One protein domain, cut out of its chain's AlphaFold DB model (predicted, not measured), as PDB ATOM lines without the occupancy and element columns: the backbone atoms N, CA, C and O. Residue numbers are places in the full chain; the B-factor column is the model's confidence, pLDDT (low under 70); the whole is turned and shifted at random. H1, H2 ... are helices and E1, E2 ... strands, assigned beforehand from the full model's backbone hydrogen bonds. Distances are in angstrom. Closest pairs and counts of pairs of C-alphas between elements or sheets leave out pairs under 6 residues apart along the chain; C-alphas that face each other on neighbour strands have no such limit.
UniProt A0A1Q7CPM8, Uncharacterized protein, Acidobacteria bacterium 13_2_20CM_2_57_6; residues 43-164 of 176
ATOM      1  N   ARG A  43       5.429 -33.779  49.310       91.00
ATOM      2  CA  ARG A  43       4.273 -33.551  48.450       91.00
ATOM      3  C   ARG A  43       4.510 -32.273  47.676       91.00
ATOM      4  O   ARG A  43       4.989 -31.299  48.247       91.00
ATOM      5  N   ASN A  44       4.152 -32.289  46.405       93.56
ATOM      6  CA  ASN A  44       4.091 -31.088  45.598       93.56
ATOM      7  C   ASN A  44       2.882 -30.276  46.037       93.56
ATOM      8  O   ASN A  44       1.789 -30.831  46.185       93.56
ATOM      9  N   ASP A  45       3.080 -28.980  46.242       94.69
ATOM     10  CA  ASP A  45       2.008 -28.061  46.605       94.69
ATOM     11  C   ASP A  45       1.659 -27.188  45.405       94.69
ATOM     12  O   ASP A  45       2.521 -26.521  44.832       94.69
ATOM     13  N   TYR A  46       0.379 -27.153  45.053       95.69
ATOM     14  CA  TYR A  46      -0.148 -26.323  43.979       95.69
ATOM     15  C   TYR A  46      -1.109 -25.307  44.564       95.69
ATOM     16  O   TYR A  46      -2.134 -25.678  45.138       95.69
ATOM     17  N   ARG A  47      -0.792 -24.024  44.404       96.62
ATOM     18  CA  ARG A  47      -1.679 -22.912  44.756       96.62
ATOM     19  C   ARG A  47      -2.269 -22.345  43.478       96.62
ATOM     20  O   ARG A  47      -1.525 -21.948  42.589       96.62
ATOM     21  N   CYS A  48      -3.588 -22.276  43.404       96.88
ATOM     22  CA  CYS A  48      -4.318 -21.833  42.227       96.88
ATOM     23  C   CYS A  48      -5.162 -20.606  42.555       96.88
ATOM     24  O   CYS A  48      -5.787 -20.510  43.614       96.88
ATOM     25  N   THR A  49      -5.192 -19.669  41.619       96.50
ATOM     26  CA  THR A  49      -6.041 -18.477  41.672       96.50
ATOM     27  C   THR A  49      -6.690 -18.285  40.318       96.50
ATOM     28  O   THR A  49      -6.132 -18.689  39.297       96.50
ATOM     29  N   ILE A  50      -7.874 -17.689  40.307       95.88
ATOM     30  CA  ILE A  50      -8.603 -17.375  39.088       95.88
ATOM     31  C   ILE A  50      -9.171 -15.970  39.216       95.88
ATOM     32  O   ILE A  50      -9.679 -15.594  40.265       95.88
ATOM     33  N   ASP A  51      -9.067 -15.199  38.144       94.19
ATOM     34  CA  ASP A  51      -9.620 -13.851  38.086       94.19
ATOM     35  C   ASP A  51     -10.079 -13.530  36.664       94.19
ATOM     36  O   ASP A  51      -9.674 -14.204  35.710       94.19
ATOM     37  N   ARG A  52     -10.918 -12.506  36.486       91.94
ATOM     38  CA  ARG A  52     -11.295 -12.046  35.140       91.94
ATOM     39  C   ARG A  52     -10.377 -10.909  34.716       91.94
ATOM     40  O   ARG A  52     -10.240  -9.910  35.411       91.94
ATOM     41  N   ASN A  53      -9.756 -11.043  33.548       89.56
ATOM     42  CA  ASN A  53      -8.979  -9.951  32.975       89.56
ATOM     43  C   ASN A  53      -9.896  -8.870  32.366       89.56
ATOM     44  O   ASN A  53     -11.104  -9.059  32.233       89.56
ATOM     45  N   GLN A  54      -9.311  -7.747  31.941       88.62
ATOM     46  CA  GLN A  54     -10.053  -6.631  31.332       88.62
ATOM     47  C   GLN A  54     -10.822  -7.025  30.059       88.62
ATOM     48  O   GLN A  54     -11.811  -6.393  29.711       88.62
ATOM     49  N   SER A  55     -10.403  -8.093  29.376       89.81
ATOM     50  CA  SER A  55     -11.079  -8.643  28.195       89.81
ATOM     51  C   SER A  55     -12.173  -9.667  28.540       89.81
ATOM     52  O   SER A  55     -12.668 -10.349  27.646       89.81
ATOM     53  N   GLY A  56     -12.497  -9.852  29.823       89.69
ATOM     54  CA  GLY A  56     -13.488 -10.819  30.300       89.69
ATOM     55  C   GLY A  56     -13.034 -12.284  30.275       89.69
ATOM     56  O   GLY A  56     -13.824 -13.166  30.609       89.69
ATOM     57  N   LYS A  57     -11.777 -12.577  29.910       95.12
ATOM     58  CA  LYS A  57     -11.225 -13.939  29.959       95.12
ATOM     59  C   LYS A  57     -10.835 -14.296  31.388       95.12
ATOM     60  O   LYS A  57     -10.295 -13.470  32.121       95.12
ATOM     61  N   TYR A  58     -11.025 -15.559  31.741       96.19
ATOM     62  CA  TYR A  58     -10.502 -16.123  32.974       96.19
ATOM     63  C   TYR A  58      -8.984 -16.245  32.871       96.19
ATOM     64  O   TYR A  58      -8.480 -16.894  31.957       96.19
ATOM     65  N   CYS A  59      -8.267 -15.620  33.798       96.00
ATOM     66  CA  CYS A  59      -6.840 -15.783  34.008       96.00
ATOM     67  C   CYS A  59      -6.639 -16.682  35.220       96.00
ATOM     68  O   CYS A  59      -6.946 -16.285  36.341       96.00
ATOM     69  N   VAL A  60      -6.139 -17.892  34.981       97.00
ATOM     70  CA  VAL A  60      -5.788 -18.834  36.041       97.00
ATOM     71  C   VAL A  60      -4.286 -18.763  36.250       97.00
ATOM     72  O   VAL A  60      -3.538 -18.896  35.282       97.00
ATOM     73  N   ARG A  61      -3.847 -18.549  37.491       97.19
ATOM     74  CA  ARG A  61      -2.429 -18.589  37.880       97.19
ATOM     75  C   ARG A  61      -2.206 -19.763  38.822       97.19
ATOM     76  O   ARG A  61      -3.000 -19.964  39.742       97.19
ATOM     77  N   ILE A  62      -1.123 -20.495  38.607       97.25
ATOM     78  CA  ILE A  62      -0.712 -21.658  39.389       97.25
ATOM     79  C   ILE A  62       0.704 -21.400  39.901       97.25
ATOM     80  O   ILE A  62       1.595 -21.057  39.129       97.25
ATOM     81  N   GLN A  63       0.913 -21.579  41.198       96.19
ATOM     82  CA  GLN A  63       2.232 -21.653  41.808       96.19
ATOM     83  C   GLN A  63       2.454 -23.096  42.256       96.19
ATOM     84  O   GLN A  63       1.793 -23.558  43.187       96.19
ATOM     85  N   ALA A  64       3.356 -23.793  41.569       94.62
ATOM     86  CA  ALA A  64       3.787 -25.142  41.904       94.62
ATOM     87  C   ALA A  64       5.056 -25.068  42.754       94.62
ATOM     88  O   ALA A  64       6.041 -24.448  42.355       94.62
ATOM     89  N   ARG A  65       5.035 -25.691  43.929       93.88
ATOM     90  CA  ARG A  65       6.194 -25.852  44.802       93.88
ATOM     91  C   ARG A  65       6.597 -27.318  44.795       93.88
ATOM     92  O   ARG A  65       5.802 -28.168  45.188       93.88
ATOM     93  N   TYR A  66       7.842 -27.570  44.409       92.12
ATOM     94  CA  TYR A  66       8.461 -28.889  44.336       92.12
ATOM     95  C   TYR A  66       9.508 -29.007  45.448       92.12
ATOM     96  O   TYR A  66      10.639 -28.533  45.287       92.12
ATOM     97  N   PRO A  67       9.168 -29.575  46.623       90.12
ATOM     98  CA  PRO A  67      10.086 -29.555  47.755       90.12
ATOM     99  C   PRO A  67      11.286 -30.484  47.566       90.12
ATOM    100  O   PRO A  67      12.313 -30.227  48.182       90.12
ATOM    101  N   ARG A  68      11.191 -31.510  46.700       87.75
ATOM    102  CA  ARG A  68      12.336 -32.371  46.346       87.75
ATOM    103  C   ARG A  68      13.512 -31.551  45.812       87.75
ATOM    104  O   ARG A  68      14.656 -31.813  46.157       87.75
ATOM    105  N   HIS A  69      13.184 -30.524  45.034       86.06
ATOM    106  CA  HIS A  69      14.126 -29.692  44.293       86.06
ATOM    107  C   HIS A  69      14.321 -28.299  44.899       86.06
ATOM    108  O   HIS A  69      15.059 -27.482  44.359       86.06
ATOM    109  N   THR A  70      13.630 -27.993  46.007       89.00
ATOM    110  CA  THR A  70      13.557 -26.640  46.599       89.00
ATOM    111  C   THR A  70      13.198 -25.571  45.552       89.00
ATOM    112  O   THR A  70      13.672 -24.439  45.591       89.00
ATOM    113  N   TRP A  71      12.340 -25.931  44.595       89.06
ATOM    114  CA  TRP A  71      12.033 -25.103  43.433       89.06
ATOM    115  C   TRP A  71      10.563 -24.688  43.414       89.06
ATOM    116  O   TRP A  71       9.678 -25.420  43.862       89.06
ATOM    117  N   THR A  72      10.297 -23.475  42.928       90.69
ATOM    118  CA  THR A  72       8.941 -22.946  42.763       90.69
ATOM    119  C   THR A  72       8.772 -22.427  41.347       90.69
ATOM    120  O   THR A  72       9.554 -21.597  40.890       90.69
ATOM    121  N   LEU A  73       7.718 -22.887  40.681       91.44
ATOM    122  CA  LEU A  73       7.366 -22.515  39.321       91.44
ATOM    123  C   LEU A  73       6.019 -21.785  39.320       91.44
ATOM    124  O   LEU A  73       5.002 -22.324  39.759       91.44
ATOM    125  N   GLY A  74       6.011 -20.552  38.815       93.25
ATOM    126  CA  GLY A  74       4.792 -19.801  38.531       93.25
ATOM    127  C   GLY A  74       4.386 -19.966  37.071       93.25
ATOM    128  O   GLY A  74       5.183 -19.682  36.177       93.25
ATOM    129  N   VAL A  75       3.142 -20.372  36.815       95.12
ATOM    130  CA  VAL A  75       2.562 -20.433  35.466       95.12
ATOM    131  C   VAL A  75       1.163 -19.838  35.426       95.12
ATOM    132  O   VAL A  75       0.473 -19.743  36.440       95.12
ATOM    133  N   PHE A  76       0.711 -19.449  34.241       96.56
ATOM    134  CA  PHE A  76      -0.660 -19.013  34.024       96.56
ATOM    135  C   PHE A  76      -1.189 -19.450  32.660       96.56
ATOM    136  O   PHE A  76      -0.432 -19.741  31.733       96.56
ATOM    137  N   PHE A  77      -2.512 -19.446  32.523       97.38
ATOM    138  CA  PHE A  77      -3.187 -19.573  31.235       97.38
ATOM    139  C   PHE A  77      -4.469 -18.737  31.202       97.38
ATOM    140  O   PHE A  77      -4.964 -18.261  32.227       97.38
ATOM    141  N   LEU A  78      -5.009 -18.557  29.994       96.75
ATOM    142  CA  LEU A  78      -6.279 -17.875  29.764       96.75
ATOM    143  C   LEU A  78      -7.344 -18.848  29.246       96.75
ATOM    144  O   LEU A  78      -7.059 -19.716  28.418       96.75
ATOM    145  N   ALA A  79      -8.586 -18.657  29.680       96.94
ATOM    146  CA  ALA A  79      -9.746 -19.395  29.197       96.94
ATOM    147  C   ALA A  79     -10.939 -18.460  28.952       96.94
ATOM    148  O   ALA A  79     -11.114 -17.450  29.629       96.94
ATOM    149  N   SER A  80     -11.768 -18.790  27.961       95.19
ATOM    150  CA  SER A  80     -12.940 -17.984  27.589       95.19
ATOM    151  C   SER A  80     -14.176 -18.255  28.451       95.19
ATOM    152  O   SER A  80     -15.120 -17.477  28.416       95.19
ATOM    153  N   SER A  81     -14.195 -19.355  29.204       94.94
ATOM    154  CA  SER A  81     -15.281 -19.715  30.116       94.94
ATOM    155  C   SER A  81     -14.730 -20.418  31.351       94.94
ATOM    156  O   SER A  81     -13.603 -20.922  31.330       94.94
ATOM    157  N   PHE A  82     -15.534 -20.470  32.412       93.75
ATOM    158  CA  PHE A  82     -15.144 -21.113  33.663       93.75
ATOM    159  C   PHE A  82     -14.926 -22.621  33.482       93.75
ATOM    160  O   PHE A  82     -13.895 -23.136  33.897       93.75
ATOM    161  N   ASP A  83     -15.816 -23.327  32.777       94.38
ATOM    162  CA  ASP A  83     -15.646 -24.768  32.530       94.38
ATOM    163  C   ASP A  83     -14.381 -25.080  31.726       94.38
ATOM    164  O   ASP A  83     -13.653 -26.019  32.046       94.38
ATOM    165  N   ARG A  84     -14.063 -24.250  30.721       96.00
ATOM    166  CA  ARG A  84     -12.791 -24.365  29.992       96.00
ATOM    167  C   ARG A  84     -11.598 -24.079  30.896       96.00
ATOM    168  O   ARG A  84     -10.562 -24.711  30.725       96.00
ATOM    169  N   ALA A  85     -11.734 -23.149  31.842       96.06
ATOM    170  CA  ALA A  85     -10.695 -22.875  32.826       96.06
ATOM    171  C   ALA A  85     -10.461 -24.084  33.742       96.06
ATOM    172  O   ALA A  85      -9.313 -24.431  33.987       96.06
ATOM    173  N   MET A  86     -11.526 -24.745  34.204       95.38
ATOM    174  CA  MET A  86     -11.426 -25.903  35.098       95.38
ATOM    175  C   MET A  86     -10.843 -27.125  34.394       95.38
ATOM    176  O   MET A  86      -9.931 -27.744  34.931       95.38
ATOM    177  N   LYS A  87     -11.295 -27.420  33.169       94.44
ATOM    178  CA  LYS A  87     -10.715 -28.505  32.366       94.44
ATOM    179  C   LYS A  87      -9.226 -28.272  32.104       94.44
ATOM    180  O   LYS A  87      -8.405 -29.147  32.327       94.44
ATOM    181  N   ARG A  88      -8.862 -27.051  31.705       95.81
ATOM    182  CA  ARG A  88      -7.460 -26.708  31.447       95.81
ATOM    183  C   ARG A  88      -6.612 -26.690  32.717       95.81
ATOM    184  O   ARG A  88      -5.419 -26.943  32.642       95.81
ATOM    185  N   LEU A  89      -7.206 -26.390  33.872       95.69
ATOM    186  CA  LEU A  89      -6.523 -26.488  35.158       95.69
ATOM    187  C   LEU A  89      -6.195 -27.944  35.501       95.69
ATOM    188  O   LEU A  89      -5.095 -28.204  35.969       95.69
ATOM    189  N   GLU A  90      -7.116 -28.874  35.261       94.00
ATOM    190  CA  GLU A  90      -6.871 -30.310  35.432       94.00
ATOM    191  C   GLU A  90      -5.709 -30.786  34.549       94.00
ATOM    192  O   GLU A  90      -4.724 -31.296  35.082       94.00
ATOM    193  N   ASP A  91      -5.767 -30.498  33.245       94.81
ATOM    194  CA  ASP A  91      -4.697 -30.834  32.294       94.81
ATOM    195  C   ASP A  91      -3.349 -30.213  32.715       94.81
ATOM    196  O   ASP A  91      -2.298 -30.851  32.656       94.81
ATOM    197  N   ALA A  92      -3.373 -28.961  33.189       95.50
ATOM    198  CA  ALA A  92      -2.184 -28.255  33.655       95.50
ATOM    199  C   ALA A  92      -1.576 -28.891  34.907       95.50
ATOM    200  O   ALA A  92      -0.359 -29.043  34.985       95.50
ATOM    201  N   LEU A  93      -2.400 -29.246  35.897       94.62
ATOM    202  CA  LEU A  93      -1.927 -29.880  37.125       94.62
ATOM    203  C   LEU A  93      -1.332 -31.257  36.828       94.62
ATOM    204  O   LEU A  93      -0.273 -31.576  37.361       94.62
ATOM    205  N   ASP A  94      -1.963 -32.038  35.950       93.25
ATOM    206  CA  ASP A  94      -1.449 -33.341  35.527       93.25
ATOM    207  C   ASP A  94      -0.110 -33.206  34.784       93.25
ATOM    208  O   ASP A  94       0.861 -33.883  35.125       93.25
ATOM    209  N   PHE A  95       0.003 -32.249  33.859       93.75
ATOM    210  CA  PHE A  95       1.265 -31.939  33.182       93.75
ATOM    211  C   PHE A  95       2.377 -31.537  34.164       93.75
ATOM    212  O   PHE A  95       3.466 -32.116  34.140       93.75
ATOM    213  N   LEU A  96       2.109 -30.572  35.052       93.44
ATOM    214  CA  LEU A  96       3.081 -30.059  36.026       93.44
ATOM    215  C   LEU A  96       3.560 -31.145  36.996       93.44
ATOM    216  O   LEU A  96       4.691 -31.105  37.472       93.44
ATOM    217  N   GLN A  97       2.686 -32.087  37.316       92.56
ATOM    218  CA  GLN A  97       2.964 -33.200  38.207       92.56
ATOM    219  C   GLN A  97       3.777 -34.303  37.512       92.56
ATOM    220  O   GLN A  97       4.720 -34.829  38.098       92.56
ATOM    221  N   ARG A  98       3.460 -34.637  36.254       91.81
ATOM    222  CA  ARG A  98       4.183 -35.660  35.474       91.81
ATOM    223  C   ARG A  98       5.553 -35.200  34.991       91.81
ATOM    224  O   ARG A  98       6.437 -36.028  34.798       91.81
ATOM    225  N   GLN A  99       5.711 -33.906  34.727       91.12
ATOM    226  CA  GLN A  99       6.928 -33.353  34.132       91.12
ATOM    227  C   GLN A  99       7.827 -32.640  35.151       91.12
ATOM    228  O   GLN A  99       8.716 -31.912  34.722       91.12
ATOM    229  N   GLU A 100       7.636 -32.844  36.464       89.19
ATOM    230  CA  GLU A 100       8.432 -32.210  37.536       89.19
ATOM    231  C   GLU A 100       9.939 -32.246  37.248       89.19
ATOM    232  O   GLU A 100      10.561 -31.190  37.170       89.19
ATOM    233  N   GLU A 101      10.507 -33.435  37.018       87.62
ATOM    234  CA  GLU A 101      11.950 -33.610  36.789       87.62
ATOM    235  C   GLU A 101      12.450 -32.834  35.565       87.62
ATOM    236  O   GLU A 101      13.492 -32.181  35.613       87.62
ATOM    237  N   LYS A 102      11.687 -32.854  34.465       87.56
ATOM    238  CA  LYS A 102      12.059 -32.121  33.246       87.56
ATOM    239  C   LYS A 102      11.942 -30.617  33.450       87.56
ATOM    240  O   LYS A 102      12.847 -29.879  33.082       87.56
ATOM    241  N   LEU A 103      10.841 -30.164  34.048       87.88
ATOM    242  CA  LEU A 103      10.614 -28.753  34.348       87.88
ATOM    243  C   LEU A 103      11.716 -28.215  35.259       87.88
ATOM    244  O   LEU A 103      12.234 -27.134  34.997       87.88
ATOM    245  N   TRP A 104      12.109 -28.982  36.278       85.50
ATOM    246  CA  TRP A 104      13.189 -28.620  37.186       85.50
ATOM    247  C   TRP A 104      14.541 -28.544  36.474       85.50
ATOM    248  O   TRP A 104      15.179 -27.492  36.522       85.50
ATOM    249  N   PHE A 105      14.949 -29.603  35.765       83.06
ATOM    250  CA  PHE A 105      16.235 -29.640  35.056       83.06
ATOM    251  C   PHE A 105      16.384 -28.443  34.104       83.06
ATOM    252  O   PHE A 105      17.460 -27.874  33.966       83.06
ATOM    253  N   TRP A 106      15.285 -28.011  33.486       77.00
ATOM    254  CA  TRP A 106      15.285 -26.954  32.473       77.00
ATOM    255  C   TRP A 106      15.038 -25.567  33.077       77.00
ATOM    256  O   TRP A 106      15.331 -24.550  32.452       77.00
ATOM    257  N   GLY A 107      14.465 -25.512  34.279       72.38
ATOM    258  CA  GLY A 107      14.129 -24.283  34.991       72.38
ATOM    259  C   GLY A 107      15.187 -23.822  35.994       72.38
ATOM    260  O   GLY A 107      15.187 -22.646  36.353       72.38
ATOM    261  N   VAL A 108      16.069 -24.720  36.450       64.62
ATOM    262  CA  VAL A 108      17.095 -24.429  37.468       64.62
ATOM    263  C   VAL A 108      18.505 -24.329  36.884       64.62
ATOM    264  O   VAL A 108      19.280 -23.507  37.365       64.62
ATOM    265  N   ASP A 109      18.846 -25.102  35.848       53.28
ATOM    266  CA  ASP A 109      20.263 -25.321  35.517       53.28
ATOM    267  C   ASP A 109      20.884 -24.274  34.574       53.28
ATOM    268  O   ASP A 109      22.104 -24.164  34.484       53.28
ATOM    269  N   ARG A 110      20.095 -23.432  33.888       51.47
ATOM    270  CA  ARG A 110      20.653 -22.397  32.997       51.47
ATOM    271  C   ARG A 110      19.809 -21.134  32.971       51.47
ATOM    272  O   ARG A 110      18.738 -21.089  32.373       51.47
ATOM    273  N   ALA A 111      20.352 -20.071  33.559       49.06
ATOM    274  CA  ALA A 111      19.801 -18.715  33.500       49.06
ATOM    275  C   ALA A 111      19.610 -18.187  32.057       49.06
ATOM    276  O   ALA A 111      18.876 -17.222  31.859       49.06
ATOM    277  N   GLU A 112      20.210 -18.843  31.056       50.41
ATOM    278  CA  GLU A 112      20.066 -18.533  29.627       50.41
ATOM    279  C   GLU A 112      19.027 -19.424  28.896       50.41
ATOM    280  O   GLU A 112      18.471 -18.988  27.890       50.41
ATOM    281  N   ASP A 113      18.650 -20.600  29.432       53.22
ATOM    282  CA  ASP A 113      17.748 -21.573  28.768       53.22
ATOM    283  C   ASP A 113      16.294 -21.550  29.285       53.22
ATOM    284  O   ASP A 113      15.484 -22.421  28.949       53.22
ATOM    285  N   MET A 114      15.882 -20.505  30.015       57.38
ATOM    286  CA  MET A 114      14.456 -20.296  30.336       57.38
ATOM    287  C   MET A 114      13.562 -20.186  29.080       57.38
ATOM    288  O   MET A 114      12.337 -20.252  29.182       57.38
ATOM    289  N   GLY A 115      14.155 -20.019  27.891       61.34
ATOM    290  CA  GLY A 115      13.460 -20.107  26.608       61.34
ATOM    291  C   GLY A 115      12.933 -21.512  26.297       61.34
ATOM    292  O   GLY A 115      11.802 -21.634  25.829       61.34
ATOM    293  N   PHE A 116      13.685 -22.575  26.612       62.97
ATOM    294  CA  PHE A 116      13.237 -23.945  26.338       62.97
ATOM    295  C   PHE A 116      12.087 -24.324  27.274       62.97
ATOM    296  O   PHE A 116      11.037 -24.776  26.822       62.97
ATOM    297  N   SER A 117      12.229 -24.068  28.577       73.25
ATOM    298  CA  SER A 117      11.139 -24.317  29.527       73.25
ATOM    299  C   SER A 117       9.878 -23.511  29.185       73.25
ATOM    300  O   SER A 117       8.772 -24.023  29.354       73.25
ATOM    301  N   ALA A 118      10.009 -22.304  28.620       80.56
ATOM    302  CA  ALA A 118       8.870 -21.530  28.129       80.56
ATOM    303  C   ALA A 118       8.168 -22.169  26.915       80.56
ATOM    304  O   ALA A 118       6.938 -22.214  26.899       80.56
ATOM    305  N   GLU A 119       8.904 -22.682  25.923       84.94
ATOM    306  CA  GLU A 119       8.291 -23.381  24.781       84.94
ATOM    307  C   GLU A 119       7.674 -24.722  25.208       84.94
ATOM    308  O   GLU A 119       6.546 -25.023  24.822       84.94
ATOM    309  N   PHE A 120       8.325 -25.463  26.107       87.50
ATOM    310  CA  PHE A 120       7.773 -26.697  26.673       87.50
ATOM    311  C   PHE A 120       6.472 -26.454  27.456       87.50
ATOM    312  O   PHE A 120       5.501 -27.198  27.328       87.50
ATOM    313  N   LEU A 121       6.402 -25.367  28.231       91.25
ATOM    314  CA  LEU A 121       5.161 -24.942  28.882       91.25
ATOM    315  C   LEU A 121       4.084 -24.569  27.858       91.25
ATOM    316  O   LEU A 121       2.916 -24.921  28.030       91.25
ATOM    317  N   LYS A 122       4.463 -23.888  26.777       91.12
ATOM    318  CA  LYS A 122       3.548 -23.426  25.730       91.12
ATOM    319  C   LYS A 122       2.951 -24.570  24.912       91.12
ATOM    320  O   LYS A 122       1.794 -24.448  24.514       91.12
ATOM    321  N   GLU A 123       3.661 -25.686  24.738       90.19
ATOM    322  CA  GLU A 123       3.105 -26.933  24.184       90.19
ATOM    323  C   GLU A 123       1.932 -27.460  25.029       90.19
ATOM    324  O   GLU A 123       0.914 -27.884  24.483       90.19
ATOM    325  N   ALA A 124       2.012 -27.329  26.357       90.81
ATOM    326  CA  ALA A 124       0.906 -27.603  27.282       90.81
ATOM    327  C   ALA A 124      -0.092 -26.430  27.406       90.81
ATOM    328  O   ALA A 124      -1.032 -26.455  28.203       90.81
ATOM    329  N   GLY A 125       0.104 -25.357  26.634       94.38
ATOM    330  CA  GLY A 125      -0.707 -24.149  26.698       94.38
ATOM    331  C   GLY A 125      -0.532 -23.350  27.995       94.38
ATOM    332  O   GLY A 125      -1.449 -22.618  28.380       94.38
ATOM    333  N   LEU A 126       0.601 -23.490  28.673       95.56
ATOM    334  CA  LEU A 126       0.980 -22.740  29.863       95.56
ATOM    335  C   LEU A 126       1.995 -21.655  29.507       95.56
ATOM    336  O   LEU A 126       2.767 -21.772  28.561       95.56
ATOM    337  N   TYR A 127       1.998 -20.588  30.293       93.31
ATOM    338  CA  TYR A 127       2.954 -19.496  30.168       93.31
ATOM    339  C   TYR A 127       3.609 -19.252  31.518       93.31
ATOM    340  O   TYR A 127       2.949 -19.383  32.547       93.31
ATOM    341  N   LEU A 128       4.880 -18.853  31.525       91.56
ATOM    342  CA  LEU A 128       5.563 -18.456  32.756       91.56
ATOM    343  C   LEU A 128       4.887 -17.235  33.384       91.56
ATOM    344  O   LEU A 128       4.710 -16.199  32.740       91.56
ATOM    345  N   ASP A 129       4.551 -17.341  34.665       91.56
ATOM    346  CA  ASP A 129       4.036 -16.227  35.449       91.56
ATOM    347  C   ASP A 129       5.200 -15.427  36.039       91.56
ATOM    348  O   ASP A 129       5.741 -15.759  37.090       91.56
ATOM    349  N   ARG A 130       5.591 -14.362  35.335       87.75
ATOM    350  CA  ARG A 130       6.694 -13.467  35.723       87.75
ATOM    351  C   ARG A 130       6.283 -12.361  36.700       87.75
ATOM    352  O   ARG A 130       7.036 -11.417  36.913       87.75
ATOM    353  N   ARG A 131       5.064 -12.405  37.242       88.62
ATOM    354  CA  ARG A 131       4.595 -11.393  38.198       88.62
ATOM    355  C   ARG A 131       5.269 -11.634  39.548       88.62
ATOM    356  O   ARG A 131       5.270 -12.757  40.037       88.62
ATOM    357  N   ASN A 132       5.766 -10.567  40.171       76.44
ATOM    358  CA  ASN A 132       6.531 -10.653  41.423       76.44
ATOM    359  C   ASN A 132       5.725 -11.215  42.606       76.44
ATOM    360  O   ASN A 132       6.304 -11.788  43.525       76.44
ATOM    361  N   GLU A 133       4.396 -11.073  42.591       88.81
ATOM    362  CA  GLU A 133       3.534 -11.497  43.696       88.81
ATOM    363  C   GLU A 133       2.467 -12.501  43.252       88.81
ATOM    364  O   GLU A 133       1.719 -12.285  42.287       88.81
ATOM    365  N   PHE A 134       2.363 -13.596  44.006       89.75
ATOM    366  CA  PHE A 134       1.258 -14.543  43.903       89.75
ATOM    367  C   PHE A 134       0.154 -14.169  44.903       89.75
ATOM    368  O   PHE A 134       0.480 -13.840  46.049       89.75
ATOM    369  N   PRO A 135      -1.143 -14.220  44.536       89.25
ATOM    370  CA  PRO A 135      -2.197 -13.750  45.425       89.25
ATOM    371  C   PRO A 135      -2.230 -14.535  46.744       89.25
ATOM    372  O   PRO A 135      -1.989 -15.747  46.790       89.25
ATOM    373  N   ARG A 136      -2.524 -13.835  47.846       86.50
ATOM    374  CA  ARG A 136      -2.574 -14.446  49.186       86.50
ATOM    375  C   ARG A 136      -3.743 -15.422  49.319       86.50
ATOM    376  O   ARG A 136      -3.551 -16.531  49.810       86.50
ATOM    377  N   LYS A 137      -4.928 -15.029  48.838       87.50
ATOM    378  CA  LYS A 137      -6.111 -15.894  48.764       87.50
ATOM    379  C   LYS A 137      -5.966 -16.816  47.551       87.50
ATOM    380  O   LYS A 137      -6.059 -16.354  46.420       87.50
ATOM    381  N   ALA A 138      -5.700 -18.094  47.803       93.25
ATOM    382  CA  ALA A 138      -5.518 -19.112  46.775       93.25
ATOM    383  C   ALA A 138      -6.071 -20.453  47.253       93.25
ATOM    384  O   ALA A 138      -5.935 -20.803  48.428       93.25
ATOM    385  N   THR A 139      -6.643 -21.219  46.333       95.12
ATOM    386  CA  THR A 139      -7.071 -22.591  46.604       95.12
ATOM    387  C   THR A 139      -5.872 -23.509  46.424       95.12
ATOM    388  O   THR A 139      -5.154 -23.387  45.434       95.12
ATOM    389  N   SER A 140      -5.611 -24.388  47.390       94.06
ATOM    390  CA  SER A 140      -4.375 -25.178  47.419       94.06
ATOM    391  C   SER A 140      -4.659 -26.674  47.440       94.06
ATOM    392  O   SER A 140      -5.617 -27.109  48.078       94.06
ATOM    393  N   ILE A 141      -3.814 -27.456  46.772       92.62
ATOM    394  CA  ILE A 141      -3.792 -28.920  46.868       92.62
ATOM    395  C   ILE A 141      -2.359 -29.405  47.054       92.62
ATOM    396  O   ILE A 141      -1.427 -28.825  46.501       92.62
ATOM    397  N   SER A 142      -2.206 -30.498  47.794       92.50
ATOM    398  CA  SER A 142      -0.915 -31.149  48.013       92.50
ATOM    399  C   SER A 142      -0.975 -32.570  47.474       92.50
ATOM    400  O   SER A 142      -1.823 -33.358  47.904       92.50
ATOM    401  N   LEU A 143      -0.065 -32.947  46.582       90.12
ATOM    402  CA  LEU A 143      -0.056 -34.247  45.903       90.12
ATOM    403  C   LEU A 143       1.260 -34.979  46.152       90.12
ATOM    404  O   LEU A 143       2.320 -34.367  46.171       90.12
ATOM    405  N   ALA A 144       1.206 -36.296  46.355       86.56
ATOM    406  CA  ALA A 144       2.432 -37.092  46.342       86.56
ATOM    407  C   ALA A 144       3.019 -37.042  44.919       86.56
ATOM    408  O   ALA A 144       2.229 -37.208  43.993       86.56
ATOM    409  N   PRO A 145       4.324 -36.810  44.717       80.19
ATOM    410  CA  PRO A 145       4.872 -36.575  43.386       80.19
ATOM    411  C   PRO A 145       4.813 -37.833  42.514       80.19
ATOM    412  O   PRO A 145       4.581 -38.929  43.031       80.19
ATOM    413  N   GLU A 146       4.958 -37.658  41.198       71.62
ATOM    414  CA  GLU A 146       4.858 -38.707  40.157       71.62
ATOM    415  C   GLU A 146       3.510 -39.449  40.083       71.62
ATOM    416  O   GLU A 146       3.297 -40.276  39.197       71.62
ATOM    417  N   ARG A 147       2.560 -39.156  40.978       75.44
ATOM    418  CA  ARG A 147       1.186 -39.659  40.884       75.44
ATOM    419  C   ARG A 147       0.350 -38.751  40.005       75.44
ATOM    420  O   ARG A 147       0.431 -37.539  40.162       75.44
ATOM    421  N   GLU A 148      -0.502 -39.332  39.168       81.94
ATOM    422  CA  GLU A 148      -1.552 -38.588  38.465       81.94
ATOM    423  C   GLU A 148      -2.423 -37.808  39.455       81.94
ATOM    424  O   GLU A 148      -2.597 -38.220  40.608       81.94
ATOM    425  N   VAL A 149      -2.981 -36.685  39.003       84.31
ATOM    426  CA  VAL A 149      -3.874 -35.860  39.823       84.31
ATOM    427  C   VAL A 149      -5.192 -36.611  40.025       84.31
ATOM    428  O   VAL A 149      -5.941 -36.796  39.067       84.31
ATOM    429  N   PRO A 150      -5.540 -37.044  41.252       82.88
ATOM    430  CA  PRO A 150      -6.765 -37.810  41.437       82.88
ATOM    431  C   PRO A 150      -8.004 -36.931  41.233       82.88
ATOM    432  O   PRO A 150      -8.122 -35.881  41.862       82.88
ATOM    433  N   ALA A 151      -8.989 -37.380  40.452       82.62
ATOM    434  CA  ALA A 151     -10.185 -36.582  40.140       82.62
ATOM    435  C   ALA A 151     -10.911 -36.023  41.387       82.62
ATOM    436  O   ALA A 151     -11.439 -34.910  41.370       82.62
ATOM    437  N   PHE A 152     -10.890 -36.750  42.512       82.00
ATOM    438  CA  PHE A 152     -11.530 -36.307  43.754       82.00
ATOM    439  C   PHE A 152     -10.906 -35.034  44.356       82.00
ATOM    440  O   PHE A 152     -11.595 -34.314  45.081       82.00
ATOM    441  N   VAL A 153      -9.635 -34.716  44.062       82.00
ATOM    442  CA  VAL A 153      -8.998 -33.482  44.564       82.00
ATOM    443  C   VAL A 153      -9.458 -32.237  43.804       82.00
ATOM    444  O   VAL A 153      -9.357 -31.122  44.316       82.00
ATOM    445  N   LEU A 154     -10.012 -32.417  42.602       84.81
ATOM    446  CA  LEU A 154     -10.432 -31.320  41.732       84.81
ATOM    447  C   LEU A 154     -11.769 -30.713  42.164       84.81
ATOM    448  O   LEU A 154     -12.007 -29.532  41.926       84.81
ATOM    449  N   GLY A 155     -12.625 -31.478  42.849       89.56
ATOM    450  CA  GLY A 155     -13.917 -30.996  43.351       89.56
ATOM    451  C   GLY A 155     -13.780 -29.801  44.308       89.56
ATOM    452  O   GLY A 155     -14.336 -28.733  44.032       89.56
ATOM    453  N   PRO A 156     -13.017 -29.924  45.412       90.31
ATOM    454  CA  PRO A 156     -12.721 -28.802  46.302       90.31
ATOM    455  C   PRO A 156     -12.026 -27.633  45.594       90.31
ATOM    456  O   PRO A 156     -12.393 -26.484  45.837       90.31
ATOM    457  N   MET A 157     -11.085 -27.921  44.682       91.19
ATOM    458  CA  MET A 157     -10.388 -26.898  43.896       91.19
ATOM    459  C   MET A 157     -11.371 -26.060  43.073       91.19
ATOM    460  O   MET A 157     -11.385 -24.833  43.171       91.19
ATOM    461  N   ARG A 158     -12.243 -26.726  42.310       93.19
ATOM    462  CA  ARG A 158     -13.269 -26.086  41.483       93.19
ATOM    463  C   ARG A 158     -14.196 -25.202  42.311       93.19
ATOM    464  O   ARG A 158     -14.458 -24.078  41.895       93.19
ATOM    465  N   ARG A 159     -14.666 -25.681  43.470       93.06
ATOM    466  CA  ARG A 159     -15.534 -24.892  44.365       93.06
ATOM    467  C   ARG A 159     -14.835 -23.638  44.882       93.06
ATOM    468  O   ARG A 159     -15.353 -22.546  44.686       93.06
ATOM    469  N   GLY A 160     -13.628 -23.774  45.436       92.50
ATOM    470  CA  GLY A 160     -12.888 -22.619  45.959       92.50
ATOM    471  C   GLY A 160     -12.560 -21.582  44.879       92.50
ATOM    472  O   GLY A 160     -12.587 -20.379  45.133       92.50
ATOM    473  N   LEU A 161     -12.291 -22.030  43.648       92.94
ATOM    474  CA  LEU A 161     -12.083 -21.129  42.515       92.94
ATOM    475  C   LEU A 161     -13.386 -20.460  42.052       92.94
ATOM    476  O   LEU A 161     -13.362 -19.268  41.758       92.94
ATOM    477  N   ALA A 162     -14.520 -21.165  42.032       92.19
ATOM    478  CA  ALA A 162     -15.822 -20.569  41.715       92.19
ATOM    479  C   ALA A 162     -16.179 -19.444  42.701       92.19
ATOM    480  O   ALA A 162     -16.425 -18.314  42.280       92.19
ATOM    481  N   GLU A 163     -16.060 -19.715  44.004       90.88
ATOM    482  CA  GLU A 163     -16.295 -18.736  45.075       90.88
ATOM    483  C   GLU A 163     -15.404 -17.491  44.932       90.88
ATOM    484  O   GLU A 163     -15.808 -16.379  45.263       90.88
ATOM    485  N   SER A 164     -14.177 -17.645  44.419       86.69
ATOM    486  CA  SER A 164     -13.268 -16.510  44.216       86.69
ATOM    487  C   SER A 164     -13.669 -15.589  43.057       86.69
ATOM    488  O   SER A 164     -13.414 -14.390  43.132       86.69
TER     489      SER A 164
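AT A GLANCE: This is residues 43 to 164 of the 176 residues of an uncharacterized protein of Acidobacteria bacterium 13_2_20CM_2_57_6 (UniProt A0A1Q7CPM8). A twisted sheet of four strands has helices H1, H2 and H4 over one face, while residues 129 to 137 of the link from H3 to E4 pass over the other face. H3 folds back on H2 as a helical hairpin at the E3 end of the sheet, and H4 covers E1 and E4 at the other end. The printed part has 122 residues with four named helices and four named strands, in the order E1 E2 E3 H1 H2 H3 E4 H4; the sheet's order is E3 E2 E1 E4, antiparallel throughout. The class is mixed, helices and strands, in two layers, helices on one face of a sheet. The whole is compact, with a radius of gyration of the C-alphas of 13.7 A, and spans 38 by 32 by 26 A.

IN THESE COORDINATES: Find C-alpha 44 at (4.091, -31.088, 45.598); from there E1, residues 44 to 52, runs 26.6 A. E2 is residues 58 to 66, 25.5 A, and E3 is residues 71 to 79, 26.6 A. H1, residues 82 to 98, starts at C-alpha 82, (-15.144, -21.113, 33.663), and runs 24.3 A. H2 is residues 100 to 108, H3 residues 114 to 123 and E4 residues 139 to 143. H4, residues 151 to 164, runs 20.7 A to C-alpha 164 at (-13.268, -16.510, 44.216).

HOW THE PARTS SIT: Begin with E1, E2 and E3, a meander, each strand the antiparallel neighbour of the one before. Between E1 and E2, look at N 49 and O 61, 2.9 A; between E2 and E3, at N 62 and O 75, 2.8 A. E4 is antiparallel to E1, with N 46 and O 141 at 2.9 A, within hydrogen-bond range like the other two pairs. Residues 75 to 76 of E3 also pair with residues 127 to 128, antiparallel. H1 is on the sheet, its closest C-alphas to E3 being Ala 79 and Ala 85, 5.1 A. H4, on the same face, lies over E1 and E4 at a height of 8.4 A; the closest C-alphas of E4 and H4 are Thr 139 and Gly 160, 5.9 A. H2, also on that face, runs across the strands. H2 and H3 touch at Trp 106 and Ser 117, their closest C-alphas, 5.7 A. Each O i to N i+4 pair is within hydrogen-bond range in H1, H2 and H3; in H4, 7 of 10 are.

THE WHOLE: The C-alphas farthest apart, Glu 112 and Glu 163, are 39.5 A apart. The printed part has no cut. The link from H3 to E4, 15 residues, is long. Look at residues 108 to 116 for pLDDT under 70; the mean of the printed part is 88.0.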